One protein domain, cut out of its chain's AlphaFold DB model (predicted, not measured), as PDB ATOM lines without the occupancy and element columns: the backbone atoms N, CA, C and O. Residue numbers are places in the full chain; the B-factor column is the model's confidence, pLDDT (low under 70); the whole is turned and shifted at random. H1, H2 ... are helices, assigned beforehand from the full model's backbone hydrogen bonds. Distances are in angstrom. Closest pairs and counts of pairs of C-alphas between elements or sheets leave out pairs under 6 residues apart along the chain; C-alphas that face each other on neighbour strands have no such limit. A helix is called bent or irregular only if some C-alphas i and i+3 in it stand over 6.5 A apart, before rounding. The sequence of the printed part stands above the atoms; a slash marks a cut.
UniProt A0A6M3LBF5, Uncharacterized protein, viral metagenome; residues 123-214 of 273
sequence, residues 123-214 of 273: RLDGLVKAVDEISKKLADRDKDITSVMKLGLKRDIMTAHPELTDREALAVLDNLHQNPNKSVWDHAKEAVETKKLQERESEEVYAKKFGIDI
ATOM      1  N   ARG A 123      26.752 -10.117  90.412       39.69
ATOM      2  CA  ARG A 123      28.222 -10.163  90.394       39.69
ATOM      3  C   ARG A 123      28.879  -9.189  91.382       39.69
ATOM      4  O   ARG A 123      29.967  -9.494  91.864       39.69
ATOM      5  N   LEU A 124      28.227  -8.074  91.726       37.66
ATOM      6  CA  LEU A 124      28.712  -7.114  92.731       37.66
ATOM      7  C   LEU A 124      28.706  -7.719  94.140       37.66
ATOM      8  O   LEU A 124      29.668  -7.530  94.875       37.66
ATOM      9  N   ASP A 125      27.706  -8.534  94.481       40.47
ATOM     10  CA  ASP A 125      27.655  -9.250  95.767       40.47
ATOM     11  C   ASP A 125      28.801 -10.263  95.922       40.47
ATOM     12  O   ASP A 125      29.354 -10.438  97.010       40.47
ATOM     13  N   GLY A 126      29.192 -10.928  94.829       39.56
ATOM     14  CA  GLY A 126      30.369 -11.801  94.810       39.56
ATOM     15  C   GLY A 126      31.674 -11.024  94.996       39.56
ATOM     16  O   GLY A 126      32.593 -11.501  95.661       39.56
ATOM     17  N   LEU A 127      31.732  -9.806  94.458       40.22
ATOM     18  CA  LEU A 127      32.887  -8.919  94.545       40.22
ATOM     19  C   LEU A 127      33.040  -8.333  95.955       40.22
ATOM     20  O   LEU A 127      34.140  -8.343  96.494       40.22
ATOM     21  N   VAL A 128      31.939  -7.936  96.600       45.38
ATOM     22  CA  VAL A 128      31.930  -7.481  98.002       45.38
ATOM     23  C   VAL A 128      32.357  -8.603  98.951       45.38
ATOM     24  O   VAL A 128      33.212  -8.385  99.803       45.38
ATOM     25  N   LYS A 129      31.864  -9.835  98.762       48.25
ATOM     26  CA  LYS A 129      32.315 -10.993  99.560       48.25
ATOM     27  C   LYS A 129      33.796 -11.309  99.360       48.25
ATOM     28  O   LYS A 129      34.484 -11.627 100.328       48.25
ATOM     29  N   ALA A 130      34.298 -11.206  98.130       47.56
ATOM     30  CA  ALA A 130      35.719 -11.383  97.848       47.56
ATOM     31  C   ALA A 130      36.568 -10.279  98.501       47.56
ATOM     32  O   ALA A 130      37.626 -10.568  99.057       47.56
ATOM     33  N   VAL A 131      36.092  -9.032  98.495       47.22
ATOM     34  CA  VAL A 131      36.737  -7.901  99.180       47.22
ATOM     35  C   VAL A 131      36.735  -8.093 100.699       47.22
ATOM     36  O   VAL A 131      37.765  -7.863 101.331       47.22
ATOM     37  N   ASP A 132      35.646  -8.586 101.286       48.47
ATOM     38  CA  ASP A 132      35.580  -8.919 102.712       48.47
ATOM     39  C   ASP A 132      36.535 -10.064 103.085       48.47
ATOM     40  O   ASP A 132      37.218 -10.001 104.110       48.47
ATOM     41  N   GLU A 133      36.633 -11.110 102.258       56.00
ATOM     42  CA  GLU A 133      37.594 -12.198 102.471       56.00
ATOM     43  C   GLU A 133      39.045 -11.731 102.341       56.00
ATOM     44  O   GLU A 133      39.897 -12.145 103.128       56.00
ATOM     45  N   ILE A 134      39.336 -10.862 101.372       50.06
ATOM     46  CA  ILE A 134      40.661 -10.259 101.205       50.06
ATOM     47  C   ILE A 134      40.984  -9.367 102.403       50.06
ATOM     48  O   ILE A 134      42.084  -9.465 102.937       50.06
ATOM     49  N   SER A 135      40.029  -8.566 102.877       48.75
ATOM     50  CA  SER A 135      40.205  -7.693 104.044       48.75
ATOM     51  C   SER A 135      40.463  -8.497 105.317       48.75
ATOM     52  O   SER A 135      41.349  -8.155 106.096       48.75
ATOM     53  N   LYS A 136      39.763  -9.624 105.502       60.91
ATOM     54  CA  LYS A 136      40.036 -10.561 106.603       60.91
ATOM     55  C   LYS A 136      41.421 -11.194 106.486       60.91
ATOM     56  O   LYS A 136      42.180 -11.156 107.446       60.91
ATOM     57  N   LYS A 137      41.787 -11.708 105.304       60.06
ATOM     58  CA  LYS A 137      43.124 -12.281 105.060       60.06
ATOM     59  C   LYS A 137      44.242 -11.259 105.249       60.06
ATOM     60  O   LYS A 137      45.333 -11.633 105.672       60.06
ATOM     61  N   LEU A 138      43.989  -9.991 104.932       47.72
ATOM     62  CA  LEU A 138      44.929  -8.896 105.143       47.72
ATOM     63  C   LEU A 138      45.088  -8.599 106.635       47.72
ATOM     64  O   LEU A 138      46.206  -8.610 107.131       47.72
ATOM     65  N   ALA A 139      43.979  -8.463 107.366       57.69
ATOM     66  CA  ALA A 139      44.006  -8.279 108.814       57.69
ATOM     67  C   ALA A 139      44.704  -9.444 109.542       57.69
ATOM     68  O   ALA A 139      45.395  -9.232 110.538       57.69
ATOM     69  N   ASP A 140      44.549 -10.675 109.049       63.94
ATOM     70  CA  ASP A 140      45.242 -11.841 109.599       63.94
ATOM     71  C   ASP A 140      46.739 -11.839 109.246       63.94
ATOM     72  O   ASP A 140      47.570 -12.113 110.111       63.94
ATOM     73  N   ARG A 141      47.115 -11.421 108.030       53.88
ATOM     74  CA  ARG A 141      48.528 -11.223 107.666       53.88
ATOM     75  C   ARG A 141      49.205 -10.121 108.471       53.88
ATOM     76  O   ARG A 141      50.354 -10.298 108.867       53.88
ATOM     77  N   ASP A 142      48.517  -9.019 108.741       57.75
ATOM     78  CA  ASP A 142      49.057  -7.934 109.559       57.75
ATOM     79  C   ASP A 142      49.304  -8.401 110.994       57.75
ATOM     80  O   ASP A 142      50.340  -8.077 111.583       57.75
ATOM     81  N   LYS A 143      48.417  -9.240 111.545       67.44
ATOM     82  CA  LYS A 143      48.645  -9.890 112.845       67.44
ATOM     83  C   LYS A 143      49.860 -10.811 112.815       67.44
ATOM     84  O   LYS A 143      50.667 -10.747 113.742       67.44
ATOM     85  N   ASP A 144      50.025 -11.623 111.773       66.38
ATOM     86  CA  ASP A 144      51.168 -12.533 111.643       66.38
ATOM     87  C   ASP A 144      52.492 -11.769 111.523       66.38
ATOM     88  O   ASP A 144      53.455 -12.072 112.232       66.38
ATOM     89  N   ILE A 145      52.537 -10.726 110.687       60.31
ATOM     90  CA  ILE A 145      53.721  -9.870 110.522       60.31
ATOM     91  C   ILE A 145      54.051  -9.168 111.840       60.31
ATOM     92  O   ILE A 145      55.208  -9.177 112.270       60.31
ATOM     93  N   THR A 146      53.040  -8.613 112.509       70.44
ATOM     94  CA  THR A 146      53.210  -7.954 113.808       70.44
ATOM     95  C   THR A 146      53.704  -8.945 114.861       70.44
ATOM     96  O   THR A 146      54.589  -8.613 115.644       70.44
ATOM     97  N   SER A 147      53.196 -10.178 114.867       71.69
ATOM     98  CA  SER A 147      53.632 -11.240 115.781       71.69
ATOM     99  C   SER A 147      55.102 -11.617 115.563       71.69
ATOM    100  O   SER A 147      55.878 -11.674 116.518       71.69
ATOM    101  N   VAL A 148      55.526 -11.788 114.306       71.19
ATOM    102  CA  VAL A 148      56.926 -12.088 113.961       71.19
ATOM    103  C   VAL A 148      57.853 -10.928 114.333       71.19
ATOM    104  O   VAL A 148      58.904 -11.158 114.932       71.19
ATOM    105  N   MET A 149      57.455  -9.684 114.048       72.62
ATOM    106  CA  MET A 149      58.209  -8.497 114.467       72.62
ATOM    107  C   MET A 149      58.312  -8.406 115.991       72.62
ATOM    108  O   MET A 149      59.408  -8.204 116.509       72.62
ATOM    109  N   LYS A 150      57.208  -8.630 116.719       79.31
ATOM    110  CA  LYS A 150      57.200  -8.661 118.189       79.31
ATOM    111  C   LYS A 150      58.142  -9.732 118.733       79.31
ATOM    112  O   LYS A 150      58.858  -9.463 119.688       79.31
ATOM    113  N   LEU A 151      58.190 -10.922 118.134       79.44
ATOM    114  CA  LEU A 151      59.108 -11.985 118.556       79.44
ATOM    115  C   LEU A 151      60.582 -11.626 118.312       79.44
ATOM    116  O   LEU A 151      61.415 -11.911 119.175       79.44
ATOM    117  N   GLY A 152      60.894 -10.992 117.177       80.06
ATOM    118  CA  GLY A 152      62.238 -10.491 116.870       80.06
ATOM    119  C   GLY A 152      62.675  -9.406 117.852       80.06
ATOM    120  O   GLY A 152      63.658  -9.578 118.568       80.06
ATOM    121  N   LEU A 153      61.864  -8.356 117.991       80.38
ATOM    122  CA  LEU A 153      62.105  -7.266 118.937       80.38
ATOM    123  C   LEU A 153      62.184  -7.760 120.386       80.38
ATOM    124  O   LEU A 153      63.037  -7.301 121.138       80.38
ATOM    125  N   LYS A 154      61.355  -8.734 120.786       87.75
ATOM    126  CA  LYS A 154      61.438  -9.368 122.112       87.75
ATOM    127  C   LYS A 154      62.823  -9.974 122.332       87.75
ATOM    128  O   LYS A 154      63.424  -9.767 123.382       87.75
ATOM    129  N   ARG A 155      63.333 -10.722 121.349       84.62
ATOM    130  CA  ARG A 155      64.661 -11.340 121.422       84.62
ATOM    131  C   ARG A 155      65.763 -10.286 121.530       84.62
ATOM    132  O   ARG A 155      66.687 -10.474 122.320       84.62
ATOM    133  N   ASP A 156      65.647  -9.187 120.796       84.19
ATOM    134  CA  ASP A 156      66.625  -8.098 120.833       84.19
ATOM    135  C   ASP A 156      66.600  -7.363 122.180       84.19
ATOM    136  O   ASP A 156      67.653  -7.145 122.781       84.19
ATOM    137  N   ILE A 157      65.407  -7.089 122.724       86.56
ATOM    138  CA  ILE A 157      65.224  -6.523 124.071       86.56
ATOM    139  C   ILE A 157      65.864  -7.426 125.122       86.56
ATOM    140  O   ILE A 157      66.619  -6.942 125.956       86.56
ATOM    141  N   MET A 158      65.613  -8.734 125.071       87.56
ATOM    142  CA  MET A 158      66.198  -9.685 126.020       87.56
ATOM    143  C   MET A 158      67.713  -9.839 125.859       87.56
ATOM    144  O   MET A 158      68.408 -10.147 126.822       87.56
ATOM    145  N   THR A 159      68.242  -9.628 124.652       86.25
ATOM    146  CA  THR A 159      69.689  -9.657 124.410       86.25
ATOM    147  C   THR A 159      70.363  -8.418 125.004       86.25
ATOM    148  O   THR A 159      71.413  -8.537 125.633       86.25
ATOM    149  N   ALA A 160      69.751  -7.240 124.853       83.81
ATOM    150  CA  ALA A 160      70.250  -5.989 125.428       83.81
ATOM    151  C   ALA A 160      70.020  -5.891 126.949       83.81
ATOM    152  O   ALA A 160      70.840  -5.329 127.674       83.81
ATOM    153  N   HIS A 161      68.914  -6.456 127.432       87.50
ATOM    154  CA  HIS A 161      68.476  -6.432 128.822       87.50
ATOM    155  C   HIS A 161      68.158  -7.860 129.300       87.50
ATOM    156  O   HIS A 161      66.988  -8.219 129.445       87.50
ATOM    157  N   PRO A 162      69.188  -8.678 129.597       86.56
ATOM    158  CA  PRO A 162      69.019 -10.081 130.002       86.56
ATOM    159  C   PRO A 162      68.334 -10.253 131.364       86.56
ATOM    160  O   PRO A 162      67.976 -11.363 131.748       86.56
ATOM    161  N   GLU A 163      68.159  -9.161 132.109       85.94
ATOM    162  CA  GLU A 163      67.399  -9.128 133.356       85.94
ATOM    163  C   GLU A 163      65.882  -9.226 133.115       85.94
ATOM    164  O   GLU A 163      65.147  -9.609 134.025       85.94
ATOM    165  N   LEU A 164      65.396  -8.910 131.908       87.50
ATOM    166  CA  LEU A 164      63.979  -8.993 131.560       87.50
ATOM    167  C   LEU A 164      63.582 -10.425 131.185       87.50
ATOM    168  O   LEU A 164      64.246 -11.111 130.410       87.50
ATOM    169  N   THR A 165      62.449 -10.866 131.716       87.94
ATOM    170  CA  THR A 165      61.805 -12.126 131.334       87.94
ATOM    171  C   THR A 165      61.034 -11.973 130.023       87.94
ATOM    172  O   THR A 165      60.645 -10.869 129.640       87.94
ATOM    173  N   ASP A 166      60.713 -13.096 129.372       83.00
ATOM    174  CA  ASP A 166      59.856 -13.141 128.177       83.00
ATOM    175  C   ASP A 166      58.570 -12.313 128.320       83.00
ATOM    176  O   ASP A 166      58.163 -11.615 127.391       83.00
ATOM    177  N   ARG A 167      57.926 -12.391 129.491       86.06
ATOM    178  CA  ARG A 167      56.673 -11.686 129.774       86.06
ATOM    179  C   ARG A 167      56.882 -10.177 129.898       86.06
ATOM    180  O   ARG A 167      56.052  -9.412 129.418       86.06
ATOM    181  N   GLU A 168      57.971  -9.754 130.528       86.44
ATOM    182  CA  GLU A 168      58.300  -8.335 130.707       86.44
ATOM    183  C   GLU A 168      58.747  -7.702 129.385       86.44
ATOM    184  O   GLU A 168      58.315  -6.601 129.061       86.44
ATOM    185  N   ALA A 169      59.522  -8.422 128.568       86.00
ATOM    186  CA  ALA A 169      59.904  -7.970 127.232       86.00
ATOM    187  C   ALA A 169      58.684  -7.794 126.304       86.00
ATOM    188  O   ALA A 169      58.638  -6.852 125.516       86.00
ATOM    189  N   LEU A 170      57.660  -8.648 126.428       85.69
ATOM    190  CA  LEU A 170      56.379  -8.442 125.738       85.69
ATOM    191  C   LEU A 170      55.615  -7.229 126.282       85.69
ATOM    192  O   LEU A 170      55.093  -6.447 125.492       85.69
ATOM    193  N   ALA A 171      55.597  -7.025 127.601       84.94
ATOM    194  CA  ALA A 171      54.954  -5.859 128.207       84.94
ATOM    195  C   ALA A 171      55.600  -4.535 127.756       84.94
ATOM    196  O   ALA A 171      54.890  -3.562 127.519       84.94
ATOM    197  N   VAL A 172      56.925  -4.505 127.563       86.25
ATOM    198  CA  VAL A 172      57.639  -3.362 126.964       86.25
ATOM    199  C   VAL A 172      57.106  -3.049 125.564       86.25
ATOM    200  O   VAL A 172      56.850  -1.888 125.245       86.25
ATOM    201  N   LEU A 173      56.894  -4.075 124.737       82.88
ATOM    202  CA  LEU A 173      56.359  -3.907 123.383       82.88
ATOM    203  C   LEU A 173      54.892  -3.470 123.383       82.88
ATOM    204  O   LEU A 173      54.499  -2.660 122.548       82.88
ATOM    205  N   ASP A 174      54.090  -3.962 124.323       83.44
ATOM    206  CA  ASP A 174      52.690  -3.555 124.447       83.44
ATOM    207  C   ASP A 174      52.553  -2.116 124.988       83.44
ATOM    208  O   ASP A 174      51.660  -1.378 124.564       83.44
ATOM    209  N   ASN A 175      53.477  -1.668 125.846       80.12
ATOM    210  CA  ASN A 175      53.538  -0.289 126.346       80.12
ATOM    211  C   ASN A 175      53.950   0.729 125.272       80.12
ATOM    212  O   ASN A 175      53.605   1.910 125.384       80.12
ATOM    213  N   LEU A 176      54.620   0.289 124.203       77.12
ATOM    214  CA  LEU A 176      54.965   1.141 123.063       77.12
ATOM    215  C   LEU A 176      53.711   1.738 122.405       77.12
ATOM    216  O   LEU A 176      53.696   2.911 122.046       77.12
ATOM    217  N   HIS A 177      52.635   0.950 122.307       71.31
ATOM    218  CA  HIS A 177      51.360   1.418 121.755       71.31
ATOM    219  C   HIS A 177      50.678   2.461 122.645       71.31
ATOM    220  O   HIS A 177      49.910   3.281 122.151       71.31
ATOM    221  N   GLN A 178      50.944   2.431 123.953       75.38
ATOM    222  CA  GLN A 178      50.366   3.381 124.903       75.38
ATOM    223  C   GLN A 178      51.132   4.709 124.922       75.38
ATOM    224  O   GLN A 178      50.540   5.752 125.182       75.38
ATOM    225  N   ASN A 179      52.436   4.680 124.632       76.62
ATOM    226  CA  ASN A 179      53.319   5.843 124.674       76.62
ATOM    227  C   ASN A 179      54.244   5.862 123.441       76.62
ATOM    228  O   ASN A 179      55.425   5.513 123.557       76.62
ATOM    229  N   PRO A 180      53.739   6.309 122.276       75.44
ATOM    230  CA  PRO A 180      54.481   6.283 121.012       75.44
ATOM    231  C   PRO A 180      55.657   7.272 120.969       75.44
ATOM    232  O   PRO A 180      56.524   7.168 120.111       75.44
ATOM    233  N   ASN A 181      55.711   8.227 121.902       79.88
ATOM    234  CA  ASN A 181      56.742   9.268 121.946       79.88
ATOM    235  C   ASN A 181      58.084   8.796 122.530       79.88
ATOM    236  O   ASN A 181      59.042   9.566 122.544       79.88
ATOM    237  N   LYS A 182      58.161   7.568 123.054       79.94
ATOM    238  CA  LYS A 182      59.388   6.986 123.615       79.94
ATOM    239  C   LYS A 182      59.840   5.801 122.770       79.94
ATOM    240  O   LYS A 182      59.011   5.053 122.252       79.94
ATOM    241  N   SER A 183      61.153   5.607 122.661       85.44
ATOM    242  CA  SER A 183      61.695   4.459 121.938       85.44
ATOM    243  C   SER A 183      61.459   3.152 122.706       85.44
ATOM    244  O   SER A 183      61.317   3.146 123.931       85.44
ATOM    245  N   VAL A 184      61.475   2.021 121.991       82.12
ATOM    246  CA  VAL A 184      61.407   0.672 122.589       82.12
ATOM    247  C   VAL A 184      62.486   0.485 123.663       82.12
ATOM    248  O   VAL A 184      62.238  -0.126 124.700       82.12
ATOM    249  N   TRP A 185      63.673   1.051 123.443       86.81
ATOM    250  CA  TRP A 185      64.805   0.943 124.360       86.81
ATOM    251  C   TRP A 185      64.623   1.764 125.634       86.81
ATOM    252  O   TRP A 185      65.067   1.341 126.697       86.81
ATOM    253  N   ASP A 186      63.951   2.910 125.554       86.19
ATOM    254  CA  ASP A 186      63.654   3.715 126.741       86.19
ATOM    255  C   ASP A 186      62.607   3.018 127.614       86.19
ATOM    256  O   ASP A 186      62.795   2.905 128.824       86.19
ATOM    257  N   HIS A 187      61.575   2.435 126.996       82.88
ATOM    258  CA  HIS A 187      60.611   1.580 127.696       82.88
ATOM    259  C   HIS A 187      61.272   0.343 128.316       82.88
ATOM    260  O   HIS A 187      60.937  -0.037 129.437       82.88
ATOM    261  N   ALA A 188      62.240  -0.272 127.628       85.56
ATOM    262  CA  ALA A 188      62.988  -1.407 128.164       85.56
ATOM    263  C   ALA A 188      63.829  -1.020 129.393       85.56
ATOM    264  O   ALA A 188      63.839  -1.750 130.383       85.56
ATOM    265  N   LYS A 189      64.489   0.145 129.372       88.25
ATOM    266  CA  LYS A 189      65.231   0.670 130.531       88.25
ATOM    267  C   LYS A 189      64.309   0.964 131.709       88.25
ATOM    268  O   LYS A 189      64.623   0.579 132.831       88.25
ATOM    269  N   GLU A 190      63.164   1.597 131.462       87.44
ATOM    270  CA  GLU A 190      62.158   1.850 132.499       87.44
ATOM    271  C   GLU A 190      61.641   0.536 133.105       87.44
ATOM    272  O   GLU A 190      61.526   0.419 134.326       87.44
ATOM    273  N   ALA A 191      61.410  -0.493 132.285       87.94
ATOM    274  CA  ALA A 191      61.024  -1.823 132.758       87.94
ATOM    275  C   ALA A 191      62.103  -2.482 133.637       87.94
ATOM    276  O   ALA A 191      61.781  -3.107 134.646       87.94
ATOM    277  N   VAL A 192      63.386  -2.315 133.306       88.56
ATOM    278  CA  VAL A 192      64.493  -2.814 134.140       88.56
ATOM    279  C   VAL A 192      64.562  -2.075 135.478       88.56
ATOM    280  O   VAL A 192      64.679  -2.710 136.524       88.56
ATOM    281  N   GLU A 193      64.468  -0.745 135.475       88.94
ATOM    282  CA  GLU A 193      64.512   0.056 136.705       88.94
ATOM    283  C   GLU A 193      63.321  -0.247 137.623       88.94
ATOM    284  O   GLU A 193      63.491  -0.474 138.822       88.94
ATOM    285  N   THR A 194      62.114  -0.330 137.058       87.06
ATOM    286  CA  THR A 194      60.914  -0.707 137.818       87.06
ATOM    287  C   THR A 194      61.008  -2.118 138.384       87.06
ATOM    288  O   THR A 194      60.658  -2.323 139.546       87.06
ATOM    289  N   LYS A 195      61.549  -3.077 137.626       87.06
ATOM    290  CA  LYS A 195      61.801  -4.430 138.128       87.06
ATOM    291  C   LYS A 195      62.786  -4.433 139.293       87.06
ATOM    292  O   LYS A 195      62.494  -5.026 140.325       87.06
ATOM    293  N   LYS A 196      63.916  -3.729 139.174       86.00
ATOM    294  CA  LYS A 196      64.896  -3.600 140.266       86.00
ATOM    295  C   LYS A 196      64.269  -3.011 141.522       86.00
ATOM    296  O   LYS A 196      64.594  -3.438 142.628       86.00
ATOM    297  N   LEU A 197      63.379  -2.035 141.364       85.88
ATOM    298  CA  LEU A 197      62.650  -1.452 142.483       85.88
ATOM    299  C   LEU A 197      61.713  -2.479 143.134       85.88
ATOM    300  O   LEU A 197      61.785  -2.675 144.344       85.88
ATOM    301  N   GLN A 198      60.912  -3.192 142.337       83.62
ATOM    302  CA  GLN A 198      60.016  -4.247 142.828       83.62
ATOM    303  C   GLN A 198      60.773  -5.381 143.521       83.62
ATOM    304  O   GLN A 198      60.333  -5.879 144.555       83.62
ATOM    305  N   GLU A 199      61.926  -5.781 142.986       84.19
ATOM    306  CA  GLU A 199      62.788  -6.779 143.609       84.19
ATOM    307  C   GLU A 199      63.276  -6.286 144.974       84.19
ATOM    308  O   GLU A 199      63.092  -6.998 145.959       84.19
ATOM    309  N   ARG A 200      63.777  -5.046 145.078       83.38
ATOM    310  CA  ARG A 200      64.193  -4.461 146.367       83.38
ATOM    311  C   ARG A 200      63.053  -4.391 147.377       83.38
ATOM    312  O   ARG A 200      63.252  -4.753 148.534       83.38
ATOM    313  N   GLU A 201      61.872  -3.954 146.954       85.12
ATOM    314  CA  GLU A 201      60.689  -3.902 147.818       85.12
ATOM    315  C   GLU A 201      60.284  -5.307 148.279       85.12
ATOM    316  O   GLU A 201      59.999  -5.528 149.458       85.12
ATOM    317  N   SER A 202      60.312  -6.287 147.373       84.19
ATOM    318  CA  SER A 202      60.006  -7.675 147.709       84.19
ATOM    319  C   SER A 202      61.027  -8.254 148.692       84.19
ATOM    320  O   SER A 202      60.635  -8.890 149.669       84.19
ATOM    321  N   GLU A 203      62.320  -7.974 148.504       82.12
ATOM    322  CA  GLU A 203      63.389  -8.361 149.424       82.12
ATOM    323  C   GLU A 203      63.161  -7.771 150.814       82.12
ATOM    324  O   GLU A 203      63.293  -8.487 151.803       82.12
ATOM    325  N   GLU A 204      62.771  -6.498 150.911       83.94
ATOM    326  CA  GLU A 204      62.450  -5.838 152.179       83.94
ATOM    327  C   GLU A 204      61.256  -6.478 152.886       83.94
ATOM    328  O   GLU A 204      61.287  -6.696 154.102       83.94
ATOM    329  N   VAL A 205      60.211  -6.834 152.137       85.94
ATOM    330  CA  VAL A 205      59.042  -7.534 152.678       85.94
ATOM    331  C   VAL A 205      59.417  -8.938 153.160       85.94
ATOM    332  O   VAL A 205      59.020  -9.337 154.259       85.94
ATOM    333  N   TYR A 206      60.214  -9.688 152.392       82.06
ATOM    334  CA  TYR A 206      60.687 -11.014 152.792       82.06
ATOM    335  C   TYR A 206      61.622 -10.947 154.003       82.06
ATOM    336  O   TYR A 206      61.460 -11.726 154.941       82.06
ATOM    337  N   ALA A 207      62.547  -9.990 154.027       82.88
ATOM    338  CA  ALA A 207      63.463  -9.774 155.138       82.88
ATOM    339  C   ALA A 207      62.699  -9.496 156.441       82.88
ATOM    340  O   ALA A 207      62.940 -10.163 157.449       82.88
ATOM    341  N   LYS A 208      61.686  -8.619 156.396       86.06
ATOM    342  CA  LYS A 208      60.788  -8.360 157.535       86.06
ATOM    343  C   LYS A 208      60.018  -9.607 157.966       86.06
ATOM    344  O   LYS A 208      59.929  -9.882 159.158       86.06
ATOM    345  N   LYS A 209      59.484 -10.384 157.017       83.19
ATOM    346  CA  LYS A 209      58.695 -11.593 157.309       83.19
ATOM    347  C   LYS A 209      59.512 -12.694 157.992       83.19
ATOM    348  O   LYS A 209      58.970 -13.425 158.816       83.19
ATOM    349  N   PHE A 210      60.790 -12.820 157.645       83.19
ATOM    350  CA  PHE A 210      61.674 -13.870 158.160       83.19
ATOM    351  C   PHE A 210      62.670 -13.382 159.223       83.19
ATOM    352  O   PHE A 210      63.502 -14.168 159.670       83.19
ATOM    353  N   GLY A 211      62.593 -12.112 159.640       81.31
ATOM    354  CA  GLY A 211      63.506 -11.530 160.630       81.31
ATOM    355  C   GLY A 211      64.965 -11.490 160.161       81.31
ATOM    356  O   GLY A 211      65.878 -11.610 160.973       81.31
ATOM    357  N   ILE A 212      65.187 -11.379 158.851       80.75
ATOM    358  CA  ILE A 212      66.518 -11.309 158.245       80.75
ATOM    359  C   ILE A 212      66.933  -9.838 158.193       80.75
ATOM    360  O   ILE A 212      66.176  -8.999 157.712       80.75
ATOM    361  N   ASP A 213      68.145  -9.523 158.648       83.50
ATOM    362  CA  ASP A 213      68.732  -8.203 158.428       83.50
ATOM    363  C   ASP A 213      69.145  -8.056 156.954       83.50
ATOM    364  O   ASP A 213      69.999  -8.787 156.438       83.50
ATOM    365  N   ILE A 214      68.484  -7.133 156.255       77.88
ATOM    366  CA  ILE A 214      68.613  -6.993 154.807       77.88
ATOM    367  C   ILE A 214      69.994  -6.480 154.397       77.88
ATOM    368  O   ILE A 214      70.508  -6.889 153.357       77.88
TER     369      ILE A 214
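AT A GLANCE: This is residues 123 to 214 of the 273 residues of an uncharacterized protein of viral metagenome (UniProt A0A6M3LBF5). Two long helices, H1 and H3, make a wide V: the last turns of H1 come near the first turns of H3, and the short helix H2 sits at this corner, packed on both. Most of H1, residues 123 to 149, sticks out as a free arm, and this arm makes much of the length. The printed part has 92 residues with three named helices, in the order H1, H2, H3, and no named strand; the class is all helix. The whole is extended, with a radius of gyration of the C-alphas of 21.3 A and spans of 79 by 26 by 22 A.

IN THESE COORDINATES: The longest helix, H1, takes residues 123 to 160 and measures 54.9 A from first to last C-alpha. It begins at C-alpha 123, at (28.222, -10.163, 90.394), and ends at C-alpha 160, at (70.250, -5.989, 125.428). H2 holds residues 166 to 178 and is 19.3 A long. H3 holds residues 184 to 210, is 38.4 A long and ends at C-alpha 210, at (61.674, -13.870, 158.160). No helix is bent or irregular.

HOW THE PARTS SIT: H1 touches H2 with its residues 150 to 158 alone; the closest C-alphas are those of Lys 154 and Ala 169, 5.5 A apart. These two helices run opposite ways at a steep tilt of 57 degrees. H3 touches H2 with its residues 184 to 191 alone; the closest C-alphas, of Val 172 and His 187, are 5.8 A apart. H2 and H3 run opposite ways at a steep tilt of 53 degrees. H1 and H3 are close but not clearly touching, with the closest C-alphas, of Ile 157 and Ala 188, 6.9 A apart. They run the same way at a steep tilt of 59 degrees, and their centres are 35.4 A apart. In H1 and H3 every O i to N i+4 pair is within hydrogen-bond range; in H2 it is 7 of 9.

THE WHOLE: The C-alphas of Arg 123 and Asp 213, the two farthest apart, are 79.2 A from each other. Without residues 123 to 149, which stand free, the body has 65 residues and spans 43 by 22 by 15 A. The links H1 to H2 and H2 to H3 are both tight, with 5 residues each, and the printed part has no cut. The mean pLDDT of the printed part is 75.2; residues 123 to 145, in H1, are under 70, and the mean of H1 is 63.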